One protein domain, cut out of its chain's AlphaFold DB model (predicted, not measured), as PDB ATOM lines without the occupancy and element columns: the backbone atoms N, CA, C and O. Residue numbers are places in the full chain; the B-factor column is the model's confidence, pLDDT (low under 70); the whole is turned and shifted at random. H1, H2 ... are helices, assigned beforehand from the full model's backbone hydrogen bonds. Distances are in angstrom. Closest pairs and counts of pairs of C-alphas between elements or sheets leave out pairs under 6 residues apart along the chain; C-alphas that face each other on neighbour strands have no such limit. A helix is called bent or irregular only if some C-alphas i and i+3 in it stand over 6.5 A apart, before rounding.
ATOM      1  N   LYS A   2      -1.429   5.200  -4.952       88.25
ATOM      2  CA  LYS A   2      -0.667   4.204  -4.177       88.25
ATOM      3  C   LYS A   2       0.841   4.291  -4.409       88.25
ATOM      4  O   LYS A   2       1.603   4.088  -3.476       88.25
ATOM      5  N   VAL A   3       1.276   4.723  -5.594       92.00
ATOM      6  CA  VAL A   3       2.690   5.056  -5.863       92.00
ATOM      7  C   VAL A   3       3.197   6.149  -4.914       92.00
ATOM      8  O   VAL A   3       4.294   6.050  -4.373       92.00
ATOM      9  N   ASN A   4       2.368   7.158  -4.634       94.81
ATOM     10  CA  ASN A   4       2.705   8.222  -3.685       94.81
ATOM     11  C   ASN A   4       2.769   7.702  -2.240       94.81
ATOM     12  O   ASN A   4       3.601   8.150  -1.461       94.81
ATOM     13  N   GLU A   5       1.893   6.762  -1.885       94.75
ATOM     14  CA  GLU A   5       1.901   6.091  -0.581       94.75
ATOM     15  C   GLU A   5       3.167   5.246  -0.401       94.75
ATOM     16  O   GLU A   5       3.851   5.379   0.611       94.75
ATOM     17  N   LEU A   6       3.540   4.470  -1.424       93.12
ATOM     18  CA  LEU A   6       4.797   3.728  -1.462       93.12
ATOM     19  C   LEU A   6       5.995   4.670  -1.320       93.12
ATOM     20  O   LEU A   6       6.873   4.420  -0.505       93.12
ATOM     21  N   MET A   7       6.019   5.780  -2.062       94.75
ATOM     22  CA  MET A   7       7.099   6.765  -1.973       94.75
ATOM     23  C   MET A   7       7.215   7.366  -0.566       94.75
ATOM     24  O   MET A   7       8.325   7.547  -0.065       94.75
ATOM     25  N   ILE A   8       6.090   7.678   0.084       94.50
ATOM     26  CA  ILE A   8       6.081   8.156   1.473       94.50
ATOM     27  C   ILE A   8       6.686   7.097   2.398       94.50
ATOM     28  O   ILE A   8       7.532   7.435   3.223       94.50
ATOM     29  N   GLU A   9       6.311   5.830   2.237       92.25
ATOM     30  CA  GLU A   9       6.847   4.761   3.077       92.25
ATOM     31  C   GLU A   9       8.342   4.524   2.835       92.25
ATOM     32  O   GLU A   9       9.111   4.448   3.789       92.25
ATOM     33  N   ILE A  10       8.796   4.523   1.581       91.44
ATOM     34  CA  ILE A  10      10.226   4.455   1.243       91.44
ATOM     35  C   ILE A  10      10.991   5.629   1.873       91.44
ATOM     36  O   ILE A  10      12.076   5.439   2.424       91.44
ATOM     37  N   ASN A  11      10.419   6.837   1.878       92.19
ATOM     38  CA  ASN A  11      11.015   7.984   2.565       92.19
ATOM     39  C   ASN A  11      11.075   7.806   4.086       92.19
ATOM     40  O   ASN A  11      12.050   8.233   4.700       92.19
ATOM     41  N   ASN A  12      10.087   7.152   4.699       89.44
ATOM     42  CA  ASN A  12      10.143   6.814   6.122       89.44
ATOM     43  C   ASN A  12      11.264   5.804   6.405       89.44
ATOM     44  O   ASN A  12      12.006   5.967   7.371       89.44
ATOM     45  N   LEU A  13      11.445   4.801   5.540       86.81
ATOM     46  CA  LEU A  13      12.528   3.821   5.667       86.81
ATOM     47  C   LEU A  13      13.913   4.466   5.557       86.81
ATOM     48  O   LEU A  13      14.832   4.085   6.284       86.81
ATOM     49  N   LEU A  14      14.052   5.501   4.723       86.62
ATOM     50  CA  LEU A  14      15.284   6.286   4.619       86.62
ATOM     51  C   LEU A  14      15.675   6.983   5.930       86.62
ATOM     52  O   LEU A  14      16.864   7.196   6.166       86.62
ATOM     53  N   LEU A  15      14.711   7.308   6.797       86.06
ATOM     54  CA  LEU A  15      14.979   7.875   8.125       86.06
ATOM     55  C   LEU A  15      15.509   6.830   9.117       86.06
ATOM     56  O   LEU A  15      16.082   7.193  10.146       86.06
ATOM     57  N   HIS A  16      15.378   5.541   8.792       80.62
ATOM     58  CA  HIS A  16      15.810   4.425   9.628       80.62
ATOM     59  C   HIS A  16      16.742   3.451   8.875       80.62
ATOM     60  O   HIS A  16      16.427   2.266   8.766       80.62
ATOM     61  N   PRO A  17      17.938   3.884   8.409       66.81
ATOM     62  CA  PRO A  17      18.826   3.041   7.598       66.81
ATOM     63  C   PRO A  17      19.268   1.744   8.278       66.81
ATOM     64  O   PRO A  17      19.473   0.733   7.611       66.81
ATOM     65  N   MET A  18      19.368   1.752   9.611       66.12
ATOM     66  CA  MET A  18      19.707   0.562  10.402       66.12
ATOM     67  C   MET A  18      18.637  -0.536  10.310       66.12
ATOM     68  O   MET A  18      18.960  -1.710  10.466       66.12
ATOM     69  N   GLY A  19      17.394  -0.178   9.967       60.06
ATOM     70  CA  GLY A  19      16.309  -1.125   9.714       60.06
ATOM     71  C   GLY A  19      16.552  -2.040   8.509       60.06
ATOM     72  O   GLY A  19      15.885  -3.063   8.385       60.06
ATOM     73  N   ARG A  20      17.545  -1.743   7.651       61.50
ATOM     74  CA  ARG A  20      17.965  -2.637   6.557       61.50
ATOM     75  C   ARG A  20      18.480  -3.994   7.044       61.50
ATOM     76  O   ARG A  20      18.324  -4.984   6.329       61.50
ATOM     77  N   TYR A  21      19.056  -4.033   8.245       60.69
ATOM     78  CA  TYR A  21      19.678  -5.222   8.837       60.69
ATOM     79  C   TYR A  21      18.770  -5.965   9.824       60.69
ATOM     80  O   TYR A  21      19.137  -7.045  10.283       60.69
ATOM     81  N   GLU A  22      17.603  -5.411  10.163       54.94
ATOM     82  CA  GLU A  22      16.619  -6.117  10.982       54.94
ATOM     83  C   GLU A  22      15.776  -7.062  10.121       54.94
ATOM     84  O   GLU A  22      15.386  -6.742   8.995       54.94
ATOM     85  N   ILE A  23      15.543  -8.259  10.659       51.72
ATOM     86  CA  ILE A  23      15.140  -9.431   9.880       51.72
ATOM     87  C   ILE A  23      13.633  -9.436   9.553       51.72
ATOM     88  O   ILE A  23      13.281  -9.984   8.519       51.72
ATOM     89  N   ASP A  24      12.752  -8.750  10.299       53.91
ATOM     90  CA  ASP A  24      11.323  -9.138  10.269       53.91
ATOM     91  C   ASP A  24      10.245  -8.030  10.201       53.91
ATOM     92  O   ASP A  24       9.068  -8.340  10.391       53.91
ATOM     93  N   GLY A  25      10.540  -6.746   9.929       64.12
ATOM     94  CA  GLY A  25       9.442  -5.753  10.013       64.12
ATOM     95  C   GLY A  25       9.519  -4.428   9.269       64.12
ATOM     96  O   GLY A  25       8.463  -3.888   8.938       64.12
ATOM     97  N   TYR A  26      10.700  -3.883   8.976       72.00
ATOM     98  CA  TYR A  26      10.763  -2.519   8.430       72.00
ATOM     99  C   TYR A  26      10.121  -2.410   7.046       72.00
ATOM    100  O   TYR A  26       9.298  -1.535   6.815       72.00
ATOM    101  N   PHE A  27      10.404  -3.354   6.154       78.88
ATOM    102  CA  PHE A  27       9.862  -3.326   4.796       78.88
ATOM    103  C   PHE A  27       8.402  -3.788   4.707       78.88
ATOM    104  O   PHE A  27       7.773  -3.605   3.669       78.88
ATOM    105  N   TRP A  28       7.828  -4.348   5.782       78.94
ATOM    106  CA  TRP A  28       6.496  -4.966   5.758       78.94
ATOM    107  C   TRP A  28       5.400  -4.012   5.273       78.94
ATOM    108  O   TRP A  28       4.519  -4.416   4.521       78.94
ATOM    109  N   ARG A  29       5.450  -2.733   5.659       84.75
ATOM    110  CA  ARG A  29       4.452  -1.750   5.211       84.75
ATOM    111  C   ARG A  29       4.577  -1.444   3.723       84.75
ATOM    112  O   ARG A  29       3.567  -1.465   3.027       84.75
ATOM    113  N   ALA A  30       5.798  -1.218   3.240       87.62
ATOM    114  CA  ALA A  30       6.062  -1.010   1.818       87.62
ATOM    115  C   ALA A  30       5.616  -2.235   0.998       87.62
ATOM    116  O   ALA A  30       4.947  -2.085  -0.021       87.62
ATOM    117  N   HIS A  31       5.856  -3.441   1.515       83.12
ATOM    118  CA  HIS A  31       5.331  -4.684   0.952       83.12
ATOM    119  C   HIS A  31       3.812  -4.740   0.896       83.12
ATOM    120  O   HIS A  31       3.252  -5.041  -0.152       83.12
ATOM    121  N   LYS A  32       3.126  -4.422   1.998       84.81
ATOM    122  CA  LYS A  32       1.659  -4.396   2.018       84.81
ATOM    123  C   LYS A  32       1.075  -3.384   1.049       84.81
ATOM    124  O   LYS A  32      -0.001  -3.625   0.517       84.81
ATOM    125  N   ILE A  33       1.776  -2.287   0.783       89.19
ATOM    126  CA  ILE A  33       1.370  -1.339  -0.251       89.19
ATOM    127  C   ILE A  33       1.478  -1.999  -1.635       89.19
ATOM    128  O   ILE A  33       0.480  -2.012  -2.359       89.19
ATOM    129  N   LEU A  34       2.628  -2.600  -1.962       87.56
ATOM    130  CA  LEU A  34       2.864  -3.298  -3.236       87.56
ATOM    131  C   LEU A  34       1.874  -4.451  -3.473       87.56
ATOM    132  O   LEU A  34       1.312  -4.545  -4.558       87.56
ATOM    133  N   GLU A  35       1.553  -5.251  -2.450       84.06
ATOM    134  CA  GLU A  35       0.546  -6.331  -2.517       84.06
ATOM    135  C   GLU A  35      -0.841  -5.849  -2.972       84.06
ATOM    136  O   GLU A  35      -1.663  -6.636  -3.439       84.06
ATOM    137  N   THR A  36      -1.135  -4.559  -2.807       87.38
ATOM    138  CA  THR A  36      -2.420  -3.984  -3.209       87.38
ATOM    139  C   THR A  36      -2.371  -3.300  -4.569       87.38
ATOM    140  O   THR A  36      -3.403  -2.770  -4.989       87.38
ATOM    141  N   PHE A  37      -1.223  -3.246  -5.249       88.94
ATOM    142  CA  PHE A  37      -1.108  -2.580  -6.544       88.94
ATOM    143  C   PHE A  37      -2.013  -3.243  -7.582       88.94
ATOM    144  O   PHE A  37      -2.103  -4.461  -7.709       88.94
ATOM    145  N   THR A  38      -2.720  -2.407  -8.332       89.25
ATOM    146  CA  THR A  38      -3.377  -2.809  -9.573       89.25
ATOM    147  C   THR A  38      -2.384  -2.703 -10.728       89.25
ATOM    148  O   THR A  38      -1.353  -2.044 -10.609       89.25
ATOM    149  N   SER A  39      -2.723  -3.254 -11.895       85.62
ATOM    150  CA  SER A  39      -1.904  -3.075 -13.102       85.62
ATOM    151  C   SER A  39      -1.648  -1.597 -13.432       85.62
ATOM    152  O   SER A  39      -0.560  -1.253 -13.878       85.62
ATOM    153  N   GLN A  40      -2.614  -0.705 -13.167       90.38
ATOM    154  CA  GLN A  40      -2.419   0.732 -13.376       90.38
ATOM    155  C   GLN A  40      -1.425   1.331 -12.373       90.38
ATOM    156  O   GLN A  40      -0.621   2.167 -12.763       90.38
ATOM    157  N   ASP A  41      -1.436   0.890 -11.111       91.31
ATOM    158  CA  ASP A  41      -0.472   1.367 -10.111       91.31
ATOM    159  C   ASP A  41       0.968   0.972 -10.498       91.31
ATOM    160  O   ASP A  41       1.900   1.753 -10.302       91.31
ATOM    161  N   TRP A  42       1.151  -0.206 -11.105       88.69
ATOM    162  CA  TRP A  42       2.441  -0.626 -11.656       88.69
ATOM    163  C   TRP A  42       2.874   0.218 -12.861       88.69
ATOM    164  O   TRP A  42       4.034   0.625 -12.935       88.69
ATOM    165  N   GLU A  43       1.972   0.534 -13.791       88.75
ATOM    166  CA  GLU A  43       2.291   1.448 -14.900       88.75
ATOM    167  C   GLU A  43       2.640   2.858 -14.401       88.75
ATOM    168  O   GLU A  43       3.625   3.452 -14.844       88.75
ATOM    169  N   ASP A  44       1.899   3.363 -13.416       92.62
ATOM    170  CA  ASP A  44       2.185   4.645 -12.775       92.62
ATOM    171  C   ASP A  44       3.563   4.623 -12.085       92.62
ATOM    172  O   ASP A  44       4.327   5.585 -12.197       92.62
ATOM    173  N   LEU A  45       3.931   3.510 -11.433       92.50
ATOM    174  CA  LEU A  45       5.254   3.341 -10.827       92.50
ATOM    175  C   LEU A  45       6.365   3.416 -11.882       92.50
ATOM    176  O   LEU A  45       7.345   4.130 -11.672       92.50
ATOM    177  N   LYS A  46       6.214   2.755 -13.040       90.88
ATOM    178  CA  LYS A  46       7.206   2.820 -14.137       90.88
ATOM    179  C   LYS A  46       7.471   4.258 -14.580       90.88
ATOM    180  O   LYS A  46       8.617   4.617 -14.841       90.88
ATOM    181  N   ILE A  47       6.429   5.085 -14.643       94.00
ATOM    182  CA  ILE A  47       6.527   6.496 -15.044       94.00
ATOM    183  C   ILE A  47       7.248   7.342 -13.982       94.00
ATOM    184  O   ILE A  47       7.948   8.300 -14.325       94.00
ATOM    185  N   ASP A  48       7.083   7.013 -12.700       95.44
ATOM    186  CA  ASP A  48       7.640   7.793 -11.594       95.44
ATOM    187  C   ASP A  48       9.071   7.407 -11.205       95.44
ATOM    188  O   ASP A  48       9.826   8.289 -10.791       95.44
ATOM    189  N   LEU A  49       9.487   6.148 -11.390       94.88
ATOM    190  CA  LEU A  49      10.820   5.667 -10.992       94.88
ATOM    191  C   LEU A  49      12.006   6.506 -11.498       94.88
ATOM    192  O   LEU A  49      12.915   6.750 -10.706       94.88
ATOM    193  N   PRO A  50      12.031   7.025 -12.744       96.12
ATOM    194  CA  PRO A  50      13.124   7.886 -13.204       96.12
ATOM    195  C   PRO A  50      13.301   9.182 -12.398       96.12
ATOM    196  O   PRO A  50      14.326   9.848 -12.523       96.12
ATOM    197  N   LYS A  51      12.295   9.572 -11.604       95.88
ATOM    198  CA  LYS A  51      12.312  10.768 -10.749       95.88
ATOM    199  C   LYS A  51      12.795  10.461  -9.329       95.88
ATOM    200  O   LYS A  51      13.010  11.392  -8.554       95.88
ATOM    201  N   TRP A  52      12.915   9.185  -8.968       96.50
ATOM    202  CA  TRP A  52      13.326   8.762  -7.636       96.50
ATOM    203  C   TRP A  52      14.846   8.880  -7.488       96.50
ATOM    204  O   TRP A  52      15.618   8.646  -8.416       96.50
ATOM    205  N   SER A  53      15.288   9.261  -6.295       96.31
ATOM    206  CA  SER A  53      16.704   9.305  -5.929       96.31
ATOM    207  C   SER A  53      17.295   7.900  -5.806       96.31
ATOM    208  O   SER A  53      16.587   6.937  -5.514       96.31
ATOM    209  N   GLN A  54      18.617   7.785  -5.930       94.44
ATOM    210  CA  GLN A  54      19.318   6.500  -5.817       94.44
ATOM    211  C   GLN A  54      19.045   5.784  -4.490       94.44
ATOM    212  O   GLN A  54      18.839   4.578  -4.476       94.44
ATOM    213  N   ASN A  55      18.949   6.525  -3.382       92.12
ATOM    214  CA  ASN A  55      18.611   5.932  -2.090       92.12
ATOM    215  C   ASN A  55      17.175   5.381  -2.066       92.12
ATOM    216  O   ASN A  55      16.937   4.334  -1.472       92.12
ATOM    217  N   GLN A  56      16.220   6.062  -2.709       94.25
ATOM    218  CA  GLN A  56      14.844   5.562  -2.822       94.25
ATOM    219  C   GLN A  56      14.785   4.302  -3.694       94.25
ATOM    220  O   GLN A  56      14.115   3.344  -3.323       94.25
ATOM    221  N   LEU A  57      15.513   4.284  -4.816       94.75
ATOM    222  CA  LEU A  57      15.617   3.114  -5.691       94.75
ATOM    223  C   LEU A  57      16.243   1.914  -4.969       94.75
ATOM    224  O   LEU A  57      15.736   0.805  -5.077       94.75
ATOM    225  N   ASP A  58      17.299   2.140  -4.193       90.94
ATOM    226  CA  ASP A  58      17.970   1.113  -3.392       90.94
ATOM    227  C   ASP A  58      17.030   0.502  -2.333       90.94
ATOM    228  O   ASP A  58      16.871  -0.714  -2.250       90.94
ATOM    229  N   PHE A  59      16.298   1.333  -1.580       89.06
ATOM    230  CA  PHE A  59      15.284   0.830  -0.645       89.06
ATOM    231  C   PHE A  59      14.127   0.113  -1.347       89.06
ATOM    232  O   PHE A  59      13.578  -0.839  -0.790       89.06
ATOM    233  N   LEU A  60      13.747   0.536  -2.555       90.12
ATOM    234  CA  LEU A  60      12.726  -0.161  -3.329       90.12
ATOM    235  C   LEU A  60      13.217  -1.533  -3.801       90.12
ATOM    236  O   LEU A  60      12.451  -2.482  -3.717       90.12
ATOM    237  N   VAL A  61      14.477  -1.666  -4.227       88.50
ATOM    238  CA  VAL A  61      15.090  -2.967  -4.563       88.50
ATOM    239  C   VAL A  61      15.041  -3.915  -3.370       88.50
ATOM    240  O   VAL A  61      14.626  -5.061  -3.517       88.50
ATOM    241  N   GLU A  62      15.410  -3.435  -2.181       85.31
ATOM    242  CA  GLU A  62      15.343  -4.236  -0.956       85.31
ATOM    243  C   GLU A  62      13.911  -4.572  -0.547       85.31
ATOM    244  O   GLU A  62      13.674  -5.661  -0.029       85.31
ATOM    245  N   THR A  63      12.966  -3.664  -0.814       85.06
ATOM    246  CA  THR A  63      11.541  -3.962  -0.677       85.06
ATOM    247  C   THR A  63      11.210  -5.096  -1.632       85.06
ATOM    248  O   THR A  63      11.019  -6.197  -1.171       85.06
ATOM    249  N   LEU A  64      11.265  -4.910  -2.949       83.06
ATOM    250  CA  LEU A  64      10.911  -5.937  -3.940       83.06
ATOM    251  C   LEU A  64      11.574  -7.307  -3.674       83.06
ATOM    252  O   LEU A  64      10.930  -8.332  -3.844       83.06
ATOM    253  N   PHE A  65      12.819  -7.336  -3.186       76.12
ATOM    254  CA  PHE A  65      13.533  -8.578  -2.880       76.12
ATOM    255  C   PHE A  65      13.088  -9.289  -1.591       76.12
ATOM    256  O   PHE A  65      12.939 -10.504  -1.587       76.12
ATOM    257  N   LYS A  66      12.857  -8.575  -0.477       67.75
ATOM    258  CA  LYS A  66      12.435  -9.202   0.800       67.75
ATOM    259  C   LYS A  66      10.978  -9.688   0.784       67.75
ATOM    260  O   LYS A  66      10.468 -10.183   1.789       67.75
ATOM    261  N   GLY A  67      10.322  -9.566  -0.367       55.16
ATOM    262  CA  GLY A  67       8.926  -9.884  -0.612       55.16
ATOM    263  C   GLY A  67       8.634 -11.347  -0.856       55.16
ATOM    264  O   GLY A  67       7.529 -11.616  -1.301       55.16
ATOM    265  N   ASP A  68       9.540 -12.272  -0.516       46.31
ATOM    266  CA  ASP A  68       9.430 -13.741  -0.668       46.31
ATOM    267  C   ASP A  68       8.109 -14.380  -0.154       46.31
ATOM    268  O   ASP A  68       7.886 -15.579  -0.301       46.31
ATOM    269  N   GLY A  69       7.196 -13.605   0.444       44.31
ATOM    270  CA  GLY A  69       5.802 -13.983   0.695       44.31
ATOM    271  C   GLY A  69       4.827 -13.773  -0.479       44.31
ATOM    272  O   GLY A  69       3.648 -14.114  -0.343       44.31
ATOM    273  N   LEU A  70       5.267 -13.213  -1.608       49.06
ATOM    274  CA  LEU A  70       4.447 -12.989  -2.795       49.06
ATOM    275  C   LEU A  70       4.404 -14.267  -3.635       49.06
ATOM    276  O   LEU A  70       5.340 -14.616  -4.344       49.06
ATOM    277  N   ASN A  71       3.258 -14.944  -3.614       44.34
ATOM    278  CA  ASN A  71       2.935 -16.034  -4.541       44.34
ATOM    279  C   ASN A  71       2.793 -15.565  -6.014       44.34
ATOM    280  O   ASN A  71       2.180 -16.276  -6.808       44.34
ATOM    281  N   ASP A  72       3.315 -14.386  -6.377       49.69
ATOM    282  CA  ASP A  72       3.317 -13.860  -7.745       49.69
ATOM    283  C   ASP A  72       4.666 -13.185  -8.102       49.69
ATOM    284  O   ASP A  72       4.817 -11.969  -7.995       49.69
TER     285      ASP A  72
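This is residues 2 to 72 of the 151 residues of an uncharacterized protein of Flavobacterium sp. WWJ-16 (UniProt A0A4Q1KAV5). Two helices, H1 and H3, lie side by side and run opposite ways, while H5 crosses H1 nearly square on. H4 packs on the first residues of H1, and short H2 sits at the far end from H4. The printed part has 71 residues with five named helices, H1 to H5 in order, and no named strand; its class is all helix. It is compact, with a radius of gyration of the C-alphas of 11.6 A, and only just flat, spanning 32 by 29 by 16 A.

Find C-alpha 2 at (-0.667, 4.204, -4.177); from there H1 runs 18.3 A to residue 14. Next come H2, residues 17 to 21, and H3, residues 28 to 34. H4, residues 39 to 51, covers 20.0 A; it is irregular, but only just: C-alphas 47 and 50 are 7.0 A apart. H5, residues 54 to 66, runs 18.4 A and ends at C-alpha 66, (12.435, -9.202, 0.800).

Start at H1, the hub. It touches H3 at a shallow tilt of 26 degrees, closest at the C-alphas of Leu 6 and Ala 30, 5.9 A. With residues 2 to 3 alone it touches H4, residues 41 to 45, at a steep tilt of 48 degrees; the C-alphas of Val 3 and Leu 45 come closest, 5.8 A. H5 touches H1 with residues 55 to 60 alone, about perpendicular at 79 degrees, closest at the C-alphas of Ile 10 and Gln 56, 6.3 A. H2 touches no helix. In H1, H3 and H5 every O i to N i+4 pair is within hydrogen-bond range; H4 has 7 of 9, and H2 has 0 of 1 but 2 of 2 O i to N i+3 pairs.

Look to Met 18 and Gln 40 for the two C-alphas farthest apart, 32.5 A. The printed part has no cut and no long link. Confidence is low, with pLDDT under 70, at residues 17 to 25 and 66 to 72.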